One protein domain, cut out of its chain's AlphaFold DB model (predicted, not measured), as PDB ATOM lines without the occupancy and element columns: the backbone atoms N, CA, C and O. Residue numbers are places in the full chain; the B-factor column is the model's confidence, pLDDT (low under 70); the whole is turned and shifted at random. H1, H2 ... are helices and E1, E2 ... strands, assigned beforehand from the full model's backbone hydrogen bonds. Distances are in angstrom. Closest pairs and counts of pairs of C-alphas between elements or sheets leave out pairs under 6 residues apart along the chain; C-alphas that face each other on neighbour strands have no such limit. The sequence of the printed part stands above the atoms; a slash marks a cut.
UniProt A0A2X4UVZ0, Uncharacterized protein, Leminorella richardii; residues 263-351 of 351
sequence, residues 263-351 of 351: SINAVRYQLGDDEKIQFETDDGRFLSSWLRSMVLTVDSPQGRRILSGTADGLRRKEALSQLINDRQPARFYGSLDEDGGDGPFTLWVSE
ATOM      1  N   SER A 263     116.752 130.209 171.994       90.19
ATOM      2  CA  SER A 263     116.739 131.653 171.857       90.19
ATOM      3  C   SER A 263     116.716 132.111 170.412       90.19
ATOM      4  O   SER A 263     117.250 131.432 169.538       90.19
ATOM      5  N   ILE A 264     116.182 133.307 170.207       89.00
ATOM      6  CA  ILE A 264     116.340 134.101 168.986       89.00
ATOM      7  C   ILE A 264     117.196 135.318 169.342       89.00
ATOM      8  O   ILE A 264     117.044 135.866 170.438       89.00
ATOM      9  N   ASN A 265     118.123 135.730 168.477       91.50
ATOM     10  CA  ASN A 265     118.945 136.901 168.780       91.50
ATOM     11  C   ASN A 265     118.157 138.174 168.465       91.50
ATOM     12  O   ASN A 265     117.536 138.282 167.409       91.50
ATOM     13  N   ALA A 266     118.209 139.152 169.366       89.38
ATOM     14  CA  ALA A 266     117.725 140.496 169.090       89.38
ATOM     15  C   ALA A 266     118.865 141.301 168.455       89.38
ATOM     16  O   ALA A 266     119.877 141.580 169.098       89.38
ATOM     17  N   VAL A 267     118.698 141.670 167.186       87.88
ATOM     18  CA  VAL A 267     119.628 142.540 166.447       87.88
ATOM     19  C   VAL A 267     119.477 143.982 166.915       87.88
ATOM     20  O   VAL A 267     120.456 144.719 167.028       87.88
ATOM     21  N   ARG A 268     118.241 144.381 167.218       87.69
ATOM     22  CA  ARG A 268     117.914 145.690 167.769       87.69
ATOM     23  C   ARG A 268     116.741 145.560 168.722       87.69
ATOM     24  O   ARG A 268     115.831 144.774 168.486       87.69
ATOM     25  N   TYR A 269     116.743 146.363 169.776       89.69
ATOM     26  CA  TYR A 269     115.589 146.513 170.646       89.69
ATOM     27  C   TYR A 269     115.496 147.936 171.179       89.69
ATOM     28  O   TYR A 269     116.504 148.629 171.317       89.69
ATOM     29  N   GLN A 270     114.270 148.393 171.409       90.69
ATOM     30  CA  GLN A 270     113.984 149.730 171.914       90.69
ATOM     31  C   GLN A 270     112.751 149.703 172.811       90.69
ATOM     32  O   GLN A 270     111.828 148.920 172.587       90.69
ATOM     33  N   LEU A 271     112.743 150.571 173.816       89.81
ATOM     34  CA  LEU A 271     111.583 150.793 174.664       89.81
ATOM     35  C   LEU A 271     110.753 151.939 174.075       89.81
ATOM     36  O   LEU A 271     111.278 153.031 173.864       89.81
ATOM     37  N   GLY A 272     109.483 151.670 173.787       84.06
ATOM     38  CA  GLY A 272     108.500 152.667 173.380       84.06
ATOM     39  C   GLY A 272     107.917 153.439 174.564       84.06
ATOM     40  O   GLY A 272     108.072 153.057 175.728       84.06
ATOM     41  N   ASP A 273     107.209 154.525 174.255       77.88
ATOM     42  CA  ASP A 273     106.585 155.404 175.254       77.88
ATOM     43  C   ASP A 273     105.433 154.730 176.022       77.88
ATOM     44  O   ASP A 273     105.087 155.157 177.121       77.88
ATOM     45  N   ASP A 274     104.858 153.660 175.470       81.31
ATOM     46  CA  ASP A 274     103.753 152.880 176.037       81.31
ATOM     47  C   ASP A 274     104.221 151.675 176.874       81.31
ATOM     48  O   ASP A 274     103.462 150.734 177.076       81.31
ATOM     49  N   GLU A 275     105.473 151.672 177.344       83.81
ATOM     50  CA  GLU A 275     106.095 150.537 178.048       83.81
ATOM     51  C   GLU A 275     106.127 149.238 177.229       83.81
ATOM     52  O   GLU A 275     106.317 148.150 177.782       83.81
ATOM     53  N   LYS A 276     105.975 149.319 175.904       87.50
ATOM     54  CA  LYS A 276     106.260 148.187 175.032       87.50
ATOM     55  C   LYS A 276     107.711 148.189 174.626       87.50
ATOM     56  O   LYS A 276     108.253 149.188 174.160       87.50
ATOM     57  N   ILE A 277     108.328 147.031 174.740       87.44
ATOM     58  CA  ILE A 277     109.610 146.774 174.115       87.44
ATOM     59  C   ILE A 277     109.364 146.238 172.705       87.44
ATOM     60  O   ILE A 277     108.511 145.377 172.488       87.44
ATOM     61  N   GLN A 278     110.089 146.793 171.742       89.12
ATOM     62  CA  GLN A 278     110.077 146.385 170.344       89.12
ATOM     63  C   GLN A 278     111.428 145.778 169.999       89.12
ATOM     64  O   GLN A 278     112.460 146.307 170.414       89.12
ATOM     65  N   PHE A 279     111.420 144.706 169.214       86.88
ATOM     66  CA  PHE A 279     112.605 143.959 168.823       86.88
ATOM     67  C   PHE A 279     112.632 143.751 167.317       86.88
ATOM     68  O   PHE A 279     111.606 143.468 166.704       86.88
ATOM     69  N   GLU A 280     113.829 143.807 166.757       90.25
ATOM     70  CA  GLU A 280     114.164 143.237 165.462       90.25
ATOM     71  C   GLU A 280     115.054 142.024 165.716       90.25
ATOM     72  O   GLU A 280     116.049 142.106 166.444       90.25
ATOM     73  N   THR A 281     114.666 140.888 165.157       89.38
ATOM     74  CA  THR A 281     115.355 139.610 165.345       89.38
ATOM     75  C   THR A 281     116.271 139.289 164.169       89.38
ATOM     76  O   THR A 281     116.121 139.836 163.078       89.38
ATOM     77  N   ASP A 282     117.233 138.395 164.380       90.25
ATOM     78  CA  ASP A 282     118.195 137.980 163.351       90.25
ATOM     79  C   ASP A 282     117.573 137.189 162.190       90.25
ATOM     80  O   ASP A 282     118.168 137.113 161.116       90.25
ATOM     81  N   ASP A 283     116.361 136.663 162.372       88.38
ATOM     82  CA  ASP A 283     115.552 136.058 161.308       88.38
ATOM     83  C   ASP A 283     114.629 137.054 160.577       88.38
ATOM     84  O   ASP A 283     113.868 136.661 159.690       88.38
ATOM     85  N   GLY A 284     114.734 138.349 160.895       87.38
ATOM     86  CA  GLY A 284     114.030 139.434 160.213       87.38
ATOM     87  C   GLY A 284     112.617 139.709 160.729       87.38
ATOM     88  O   GLY A 284     111.913 140.528 160.135       87.38
ATOM     89  N   ARG A 285     112.177 139.062 161.817       86.94
ATOM     90  CA  ARG A 285     110.885 139.375 162.447       86.94
ATOM     91  C   ARG A 285     110.971 140.615 163.327       86.94
ATOM     92  O   ARG A 285     111.950 140.814 164.053       86.94
ATOM     93  N   PHE A 286     109.885 141.384 163.315       87.88
ATOM     94  CA  PHE A 286     109.632 142.476 164.247       87.88
ATOM     95  C   PHE A 286     108.638 142.011 165.299       87.88
ATOM     96  O   PHE A 286     107.530 141.598 164.969       87.88
ATOM     97  N   LEU A 287     109.044 142.066 166.560       85.06
ATOM     98  CA  LEU A 287     108.253 141.576 167.682       85.06
ATOM     99  C   LEU A 287     108.030 142.717 168.670       85.06
ATOM    100  O   LEU A 287     108.854 143.626 168.778       85.06
ATOM    101  N   SER A 288     106.930 142.675 169.415       85.44
ATOM    102  CA  SER A 288     106.708 143.618 170.509       85.44
ATOM    103  C   SER A 288     106.020 142.943 171.681       85.44
ATOM    104  O   SER A 288     105.305 141.964 171.498       85.44
ATOM    105  N   SER A 289     106.249 143.447 172.889       84.69
ATOM    106  CA  SER A 289     105.506 143.013 174.071       84.69
ATOM    107  C   SER A 289     105.570 144.059 175.168       84.69
ATOM    108  O   SER A 289     106.426 144.945 175.157       84.69
ATOM    109  N   TRP A 290     104.650 143.959 176.116       86.69
ATOM    110  CA  TRP A 290     104.617 144.819 177.283       86.69
ATOM    111  C   TRP A 290     105.750 144.471 178.245       86.69
ATOM    112  O   TRP A 290     106.018 143.301 178.516       86.69
ATOM    113  N   LEU A 291     106.369 145.493 178.836       86.88
ATOM    114  CA  LEU A 291     107.454 145.331 179.804       86.88
ATOM    115  C   LEU A 291     107.053 144.453 181.004       86.88
ATOM    116  O   LEU A 291     107.871 143.699 181.519       86.88
ATOM    117  N   ARG A 292     105.783 144.513 181.425       86.06
ATOM    118  CA  ARG A 292     105.219 143.690 182.516       86.06
ATOM    119  C   ARG A 292     105.099 142.195 182.190       86.06
ATOM    120  O   ARG A 292     104.873 141.395 183.085       86.06
ATOM    121  N   SER A 293     105.210 141.815 180.921       84.81
ATOM    122  CA  SER A 293     105.124 140.417 180.474       84.81
ATOM    123  C   SER A 293     106.520 139.797 180.296       84.81
ATOM    124  O   SER A 293     106.654 138.642 179.893       84.81
ATOM    125  N   MET A 294     107.571 140.569 180.599       89.31
ATOM    126  CA  MET A 294     108.967 140.218 180.382       89.31
ATOM    127  C   MET A 294     109.682 139.869 181.687       89.31
ATOM    128  O   MET A 294     109.729 140.671 182.619       89.31
ATOM    129  N   VAL A 295     110.386 138.743 181.678       93.94
ATOM    130  CA  VAL A 295     111.508 138.491 182.584       93.94
ATOM    131  C   VAL A 295     112.785 139.064 181.960       93.94
ATOM    132  O   VAL A 295     113.159 138.679 180.855       93.94
ATOM    133  N   LEU A 296     113.486 139.964 182.651       95.00
ATOM    134  CA  LEU A 296     114.800 140.462 182.224       95.00
ATOM    135  C   LEU A 296     115.901 139.745 183.001       95.00
ATOM    136  O   LEU A 296     116.018 139.917 184.210       95.00
ATOM    137  N   THR A 297     116.733 138.974 182.308       96.81
ATOM    138  CA  THR A 297     117.947 138.375 182.871       96.81
ATOM    139  C   THR A 297     119.164 139.151 182.393       96.81
ATOM    140  O   THR A 297     119.407 139.242 181.194       96.81
ATOM    141  N   VAL A 298     119.941 139.675 183.333       96.50
ATOM    142  CA  VAL A 298     121.223 140.337 183.099       96.50
ATOM    143  C   VAL A 298     122.310 139.473 183.716       96.50
ATOM    144  O   VAL A 298     122.337 139.274 184.933       96.50
ATOM    145  N   ASP A 299     123.177 138.923 182.878       94.56
ATOM    146  CA  ASP A 299     124.311 138.109 183.297       94.56
ATOM    147  C   ASP A 299     125.598 138.888 183.043       94.56
ATOM    148  O   ASP A 299     125.907 139.210 181.898       94.56
ATOM    149  N   SER A 300     126.332 139.203 184.106       92.31
ATOM    150  CA  SER A 300     127.545 140.012 184.038       92.31
ATOM    151  C   SER A 300     128.713 139.329 184.755       92.31
ATOM    152  O   SER A 300     128.533 138.360 185.517       92.31
ATOM    153  N   PRO A 301     129.952 139.822 184.576       90.94
ATOM    154  CA  PRO A 301     131.098 139.324 185.326       90.94
ATOM    155  C   PRO A 301     130.902 139.368 186.850       90.94
ATOM    156  O   PRO A 301     131.407 138.474 187.539       90.94
ATOM    157  N   GLN A 302     130.159 140.362 187.357       91.69
ATOM    158  CA  GLN A 302     129.903 140.609 188.778       91.69
ATOM    159  C   GLN A 302     128.808 139.711 189.362       91.69
ATOM    160  O   GLN A 302     128.797 139.487 190.569       91.69
ATOM    161  N   GLY A 303     127.892 139.187 188.546       95.75
ATOM    162  CA  GLY A 303     126.782 138.381 189.041       95.75
ATOM    163  C   GLY A 303     125.653 138.218 188.031       95.75
ATOM    164  O   GLY A 303     125.738 138.706 186.912       95.75
ATOM    165  N   ARG A 304     124.581 137.534 188.442       97.81
ATOM    166  CA  ARG A 304     123.352 137.430 187.644       97.81
ATOM    167  C   ARG A 304     122.209 138.141 188.346       97.81
ATOM    168  O   ARG A 304     121.924 137.857 189.506       97.81
ATOM    169  N   ARG A 305     121.523 139.030 187.641       96.94
ATOM    170  CA  ARG A 305     120.320 139.703 188.128       96.94
ATOM    171  C   ARG A 305     119.146 139.345 187.235       96.94
ATOM    172  O   ARG A 305     119.224 139.506 186.026       96.94
ATOM    173  N   ILE A 306     118.061 138.881 187.836       97.62
ATOM    174  CA  ILE A 306     116.817 138.557 187.144       97.62
ATOM    175  C   ILE A 306     115.718 139.460 187.696       97.62
ATOM    176  O   ILE A 306     115.537 139.545 188.907       97.62
ATOM    177  N   LEU A 307     115.001 140.144 186.815       95.94
ATOM    178  CA  LEU A 307     113.834 140.958 187.137       95.94
ATOM    179  C   LEU A 307     112.611 140.246 186.561       95.94
ATOM    180  O   LEU A 307     112.514 140.089 185.345       95.94
ATOM    181  N   SER A 308     111.710 139.794 187.430       94.75
ATOM    182  CA  SER A 308     110.438 139.177 187.036       94.75
ATOM    183  C   SER A 308     109.540 140.164 186.271       94.75
ATOM    184  O   SER A 308     109.695 141.384 186.392       94.75
ATOM    185  N   GLY A 309     108.545 139.654 185.541       90.31
ATOM    186  CA  GLY A 309     107.453 140.427 184.930       90.31
ATOM    187  C   GLY A 309     106.557 141.123 185.961       90.31
ATOM    188  O   GLY A 309     105.845 142.082 185.657       90.31
ATOM    189  N   THR A 310     106.712 140.793 187.243       89.00
ATOM    190  CA  THR A 310     106.017 141.466 188.353       89.00
ATOM    191  C   THR A 310     106.886 142.357 189.228       89.00
ATOM    192  O   THR A 310     106.333 143.049 190.081       89.00
ATOM    193  N   ALA A 311     108.200 142.397 188.999       90.88
ATOM    194  CA  ALA A 311     109.087 143.378 189.613       90.88
ATOM    195  C   ALA A 311     108.610 144.820 189.345       90.88
ATOM    196  O   ALA A 311     107.751 145.088 188.498       90.88
ATOM    197  N   ASP A 312     109.181 145.766 190.065       89.94
ATOM    198  CA  ASP A 312     108.892 147.177 189.944       89.94
ATOM    199  C   ASP A 312     109.159 147.674 188.515       89.94
ATOM    200  O   ASP A 312     110.159 147.350 187.857       89.94
ATOM    201  N   GLY A 313     108.204 148.457 188.011       87.44
ATOM    202  CA  GLY A 313     108.227 148.966 186.645       87.44
ATOM    203  C   GLY A 313     109.394 149.916 186.398       87.44
ATOM    204  O   GLY A 313     110.032 149.820 185.346       87.44
ATOM    205  N   LEU A 314     109.718 150.778 187.369       87.81
ATOM    206  CA  LEU A 314     110.822 151.726 187.258       87.81
ATOM    207  C   LEU A 314     112.158 150.980 187.225       87.81
ATOM    208  O   LEU A 314     112.958 151.222 186.323       87.81
ATOM    209  N   ARG A 315     112.362 149.991 188.108       89.44
ATOM    210  CA  ARG A 315     113.593 149.177 188.130       89.44
ATOM    211  C   ARG A 315     113.830 148.463 186.807       89.44
ATOM    212  O   ARG A 315     114.955 148.438 186.300       89.44
ATOM    213  N   ARG A 316     112.780 147.874 186.230       90.50
ATOM    214  CA  ARG A 316     112.874 147.236 184.910       90.50
ATOM    215  C   ARG A 316     113.172 148.236 183.810       90.50
ATOM    216  O   ARG A 316     114.019 147.951 182.967       90.50
ATOM    217  N   LYS A 317     112.483 149.378 183.809       90.56
ATOM    218  CA  LYS A 317     112.666 150.424 182.804       90.56
ATOM    219  C   LYS A 317     114.094 150.952 182.822       90.56
ATOM    220  O   LYS A 317     114.723 150.988 181.774       90.56
ATOM    221  N   GLU A 318     114.627 151.278 183.993       90.38
ATOM    222  CA  GLU A 318     115.994 151.778 184.141       90.38
ATOM    223  C   GLU A 318     117.035 150.732 183.741       90.38
ATOM    224  O   GLU A 318     117.941 151.035 182.964       90.38
ATOM    225  N   ALA A 319     116.871 149.481 184.192       91.12
ATOM    226  CA  ALA A 319     117.754 148.393 183.789       91.12
ATOM    227  C   ALA A 319     117.748 148.204 182.266       91.12
ATOM    228  O   ALA A 319     118.805 148.122 181.652       91.12
ATOM    229  N   LEU A 320     116.569 148.179 181.643       91.56
ATOM    230  CA  LEU A 320     116.446 148.019 180.200       91.56
ATOM    231  C   LEU A 320     117.012 149.223 179.434       91.56
ATOM    232  O   LEU A 320     117.728 149.036 178.453       91.56
ATOM    233  N   SER A 321     116.717 150.448 179.873       91.12
ATOM    234  CA  SER A 321     117.239 151.675 179.266       91.12
ATOM    235  C   SER A 321     118.766 151.704 179.273       91.12
ATOM    236  O   SER A 321     119.359 152.074 178.261       91.12
ATOM    237  N   GLN A 322     119.404 151.261 180.361       90.06
ATOM    238  CA  GLN A 322     120.861 151.149 180.424       90.06
ATOM    239  C   GLN A 322     121.397 150.172 179.367       90.06
ATOM    240  O   GLN A 322     122.270 150.534 178.583       90.06
ATOM    241  N   LEU A 323     120.816 148.972 179.269       91.38
ATOM    242  CA  LEU A 323     121.255 147.947 178.311       91.38
ATOM    243  C   LEU A 323     121.062 148.385 176.849       91.38
ATOM    244  O   LEU A 323     121.919 148.116 176.005       91.38
ATOM    245  N   ILE A 324     119.968 149.104 176.557       90.75
ATOM    246  CA  ILE A 324     119.715 149.715 175.242       90.75
ATOM    247  C   ILE A 324     120.798 150.751 174.916       90.75
ATOM    248  O   ILE A 324     121.356 150.731 173.817       90.75
ATOM    249  N   ASN A 325     121.099 151.650 175.859       90.19
ATOM    250  CA  ASN A 325     122.103 152.698 175.671       90.19
ATOM    251  C   ASN A 325     123.499 152.109 175.431       90.19
ATOM    252  O   ASN A 325     124.224 152.582 174.553       90.19
ATOM    253  N   ASP A 326     123.826 151.030 176.142       90.38
ATOM    254  CA  ASP A 326     125.098 150.316 176.031       90.38
ATOM    255  C   ASP A 326     125.161 149.385 174.805       90.38
ATOM    256  O   ASP A 326     126.215 148.824 174.504       90.38
ATOM    257  N   ARG A 327     124.055 149.247 174.058       89.00
ATOM    258  CA  ARG A 327     123.914 148.377 172.875       89.00
ATOM    259  C   ARG A 327     124.290 146.923 173.162       89.00
ATOM    260  O   ARG A 327     124.917 146.261 172.333       89.00
ATOM    261  N   GLN A 328     123.900 146.432 174.334       90.12
ATOM    262  CA  GLN A 328     124.248 145.084 174.764       90.12
ATOM    263  C   GLN A 328     123.544 144.024 173.903       90.12
ATOM    264  O   GLN A 328     122.355 144.180 173.599       90.12
ATOM    265  N   PRO A 329     124.231 142.934 173.515       90.00
ATOM    266  CA  PRO A 329     123.612 141.855 172.761       90.00
ATOM    267  C   PRO A 329     122.568 141.146 173.624       90.00
ATOM    268  O   PRO A 329     122.831 140.765 174.767       90.00
ATOM    269  N   ALA A 330     121.383 140.933 173.059       92.44
ATOM    270  CA  ALA A 330     120.273 140.327 173.772       92.44
ATOM    271  C   ALA A 330     119.730 139.096 173.039       92.44
ATOM    272  O   ALA A 330     119.730 139.006 171.810       92.44
ATOM    273  N   ARG A 331     119.259 138.132 173.823       92.38
ATOM    274  CA  ARG A 331     118.634 136.892 173.374       92.38
ATOM    275  C   ARG A 331     117.231 136.806 173.937       92.38
ATOM    276  O   ARG A 331     117.007 137.050 175.116       92.38
ATOM    277  N   PHE A 332     116.299 136.426 173.089       88.12
ATOM    278  CA  PHE A 332     114.904 136.243 173.422       88.12
ATOM    279  C   PHE A 332     114.604 134.762 173.650       88.12
ATOM    280  O   PHE A 332     115.024 133.949 172.834       88.12
ATOM    281  N   TYR A 333     113.841 134.422 174.685       89.25
ATOM    282  CA  TYR A 333     113.290 133.084 174.919       89.25
ATOM    283  C   TYR A 333     111.774 133.160 175.160       89.25
ATOM    284  O   TYR A 333     111.309 134.102 175.799       89.25
ATOM    285  N   GLY A 334     111.023 132.141 174.728       83.19
ATOM    286  CA  GLY A 334     109.561 132.050 174.869       83.19
ATOM    287  C   GLY A 334     108.821 132.289 173.551       83.19
ATOM    288  O   GLY A 334     109.404 132.131 172.476       83.19
ATOM    289  N   SER A 335     107.544 132.682 173.607       71.94
ATOM    290  CA  SER A 335     106.792 133.132 172.424       71.94
ATOM    291  C   SER A 335     106.482 134.623 172.475       71.94
ATOM    292  O   SER A 335     105.865 135.096 173.428       71.94
ATOM    293  N   LEU A 336     106.820 135.329 171.401       64.50
ATOM    294  CA  LEU A 336     106.215 136.608 171.049       64.50
ATOM    295  C   LEU A 336     105.349 136.339 169.827       64.50
ATOM    296  O   LEU A 336     105.863 135.868 168.811       64.50
ATOM    297  N   ASP A 337     104.050 136.594 169.942       59.62
ATOM    298  CA  ASP A 337     103.185 136.620 168.766       59.62
ATOM    299  C   ASP A 337     103.516 137.861 167.928       59.62
ATOM    300  O   ASP A 337     103.809 138.931 168.473       59.62
ATOM    301  N   GLU A 338     103.445 137.731 166.601       53.03
ATOM    302  CA  GLU A 338     103.664 138.840 165.654       53.03
ATOM    303  C   GLU A 338     102.692 140.009 165.903       53.03
ATOM    304  O   GLU A 338     103.035 141.166 165.666       53.03
ATOM    305  N   ASP A 339     101.524 139.723 166.488       53.72
ATOM    306  CA  ASP A 339     100.502 140.708 166.862       53.72
ATOM    307  C   ASP A 339     100.752 141.390 168.227       53.72
ATOM    308  O   ASP A 339      99.908 142.143 168.719       53.72
ATOM    309  N   GLY A 340     101.903 141.146 168.865       50.16
ATOM    310  CA  GLY A 340     102.278 141.787 170.129       50.16
ATOM    311  C   GLY A 340     101.521 141.262 171.353       50.16
ATOM    312  O   GLY A 340     101.188 142.032 172.258       50.16
ATOM    313  N   GLY A 341     101.208 139.962 171.358       54.75
ATOM    314  CA  GLY A 341     100.478 139.302 172.442       54.75
ATOM    315  C   GLY A 341     101.211 139.317 173.793       54.75
ATOM    316  O   GLY A 341     102.438 139.303 173.862       54.75
ATOM    317  N   ASP A 342     100.430 139.283 174.880       63.81
ATOM    318  CA  ASP A 342     100.853 139.241 176.296       63.81
ATOM    319  C   ASP A 342     101.451 137.874 176.725       63.81
ATOM    320  O   ASP A 342     101.225 137.389 177.835       63.81
ATOM    321  N   GLY A 343     102.192 137.203 175.839       67.75
ATOM    322  CA  GLY A 343     102.880 135.956 176.170       67.75
ATOM    323  C   GLY A 343     104.062 136.209 177.116       67.75
ATOM    324  O   GLY A 343     104.785 137.188 176.916       67.75
ATOM    325  N   PRO A 344     104.293 135.354 178.131       76.94
ATOM    326  CA  PRO A 344     105.477 135.466 178.968       76.94
ATOM    327  C   PRO A 344     106.721 135.192 178.128       76.94
ATOM    328  O   PRO A 344     106.776 134.236 177.350       76.94
ATOM    329  N   PHE A 345     107.739 136.019 178.315       87.12
ATOM    330  CA  PHE A 345     109.014 135.827 177.649       87.12
ATOM    331  C   PHE A 345     110.189 136.263 178.507       87.12
ATOM    332  O   PHE A 345     110.036 136.990 179.485       87.12
ATOM    333  N   THR A 346     111.385 135.817 178.132       91.75
ATOM    334  CA  THR A 346     112.630 136.241 178.772       91.75
ATOM    335  C   THR A 346     113.511 136.984 177.783       91.75
ATOM    336  O   THR A 346     113.871 136.441 176.738       91.75
ATOM    337  N   LEU A 347     113.906 138.203 178.144       92.69
ATOM    338  CA  LEU A 347     115.022 138.897 177.521       92.69
ATOM    339  C   LEU A 347     116.281 138.607 178.332       92.69
ATOM    340  O   LEU A 347     116.352 138.908 179.520       92.69
ATOM    341  N   TRP A 348     117.273 138.008 177.694       94.62
ATOM    342  CA  TRP A 348     118.539 137.641 178.306       94.62
ATOM    343  C   TRP A 348     119.662 138.470 177.712       94.62
ATOM    344  O   TRP A 348     119.931 138.389 176.514       94.62
ATOM    345  N   VAL A 349     120.358 139.212 178.558       94.12
ATOM    346  CA  VAL A 349     121.469 140.076 178.178       94.12
ATOM    347  C   VAL A 349     122.733 139.590 178.869       94.12
ATOM    348  O   VAL A 349     122.707 139.209 180.040       94.12
ATOM    349  N   SER A 350     123.825 139.535 178.113       90.31
ATOM    350  CA  SER A 350     125.150 139.176 178.618       90.31
ATOM    351  C   SER A 350     126.046 140.403 178.485       90.31
ATOM    352  O   SER A 350     126.282 140.828 177.356       90.31
ATOM    353  N   GLU A 351     126.466 140.970 179.618       84.06
ATOM    354  CA  GLU A 351     127.323 142.170 179.702       84.06
ATOM    355  C   GLU A 351     128.818 141.870 179.533       84.06
ATOM    356  O   GLU A 351     129.277 140.788 179.984       84.06
TER     357      GLU A 351
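Overview. This is residues 263 to 351 of the 351 residues of an uncharacterized protein of Leminorella richardii (UniProt A0A2X4UVZ0). A single seven-stranded sheet, strongly twisted and curled, folds partly round one helix, H1, which packs on one face in the angle between E1 and the strands E7, E4 and E5. E1 bends sharply between its pairing with E6 and its pairing with E2. The 89 printed residues include seven named strands and one named helix, in the order E1 E2 E3 E4 E5 H1 E6 E7; the mixed sheet runs E3 E2 E1 E6 E7 E4 E5, and the class is mixed, helices and strands. The whole is compact, with a radius of gyration of the C-alphas of 11.8 A and spans of 35 by 26 by 22 A.

Arrangement. E1, residues 263 to 271, bends by 79 degrees at residue 267. Its pairing is staggered: residues 263 to 266 pair with E6, residues 330 to 334, and residues 266 to 271 with E2, residues 276 to 281. N 264 and O 332, and N 270 and O 278, are within hydrogen-bond range, each 2.9 A. E3, residues 286 to 290, is an edge strand, with N 279 and O 287 at 2.8 A. E1 and E2, and E2 and E3, are hairpins in a meander, each strand the antiparallel neighbour of the one before. E7, residues 345 to 350, forms a hairpin with E6, N 348 and O 331 at 2.8 A. E4, residues 294 to 300, is parallel to E7 at 16 degrees, N 297 and O 347 at 2.8 A. E5, residues 303 to 307, the other edge strand, forms a hairpin with E4, N 305 and O 298 at 2.8 A. H1, residues 313 to 325, is on the sheet; the closest C-alphas to E1 are those of Ile 324 and Gln 270, 6.6 A. Every O i to N i+4 pair in H1 is within hydrogen-bond range. E5, H1 and E6 make a split strand-helix-strand unit, two strands running the same way with E7 and E4 between them, its crossover right-handed.

Along the chain. E1 begins at C-alpha 263 (116.739, 131.653, 171.857) and is 20.0 A long. E4 is 18.9 A, H1 18.1 A. E7 ends at C-alpha 350 (125.150, 139.176, 178.618).

Size, cuts and confidence. The C-alphas of Gln 302 and Asp 339 are farthest apart, 36.7 A. The printed part has no cut and no long link. Residues 336 to 343 are under pLDDT 70.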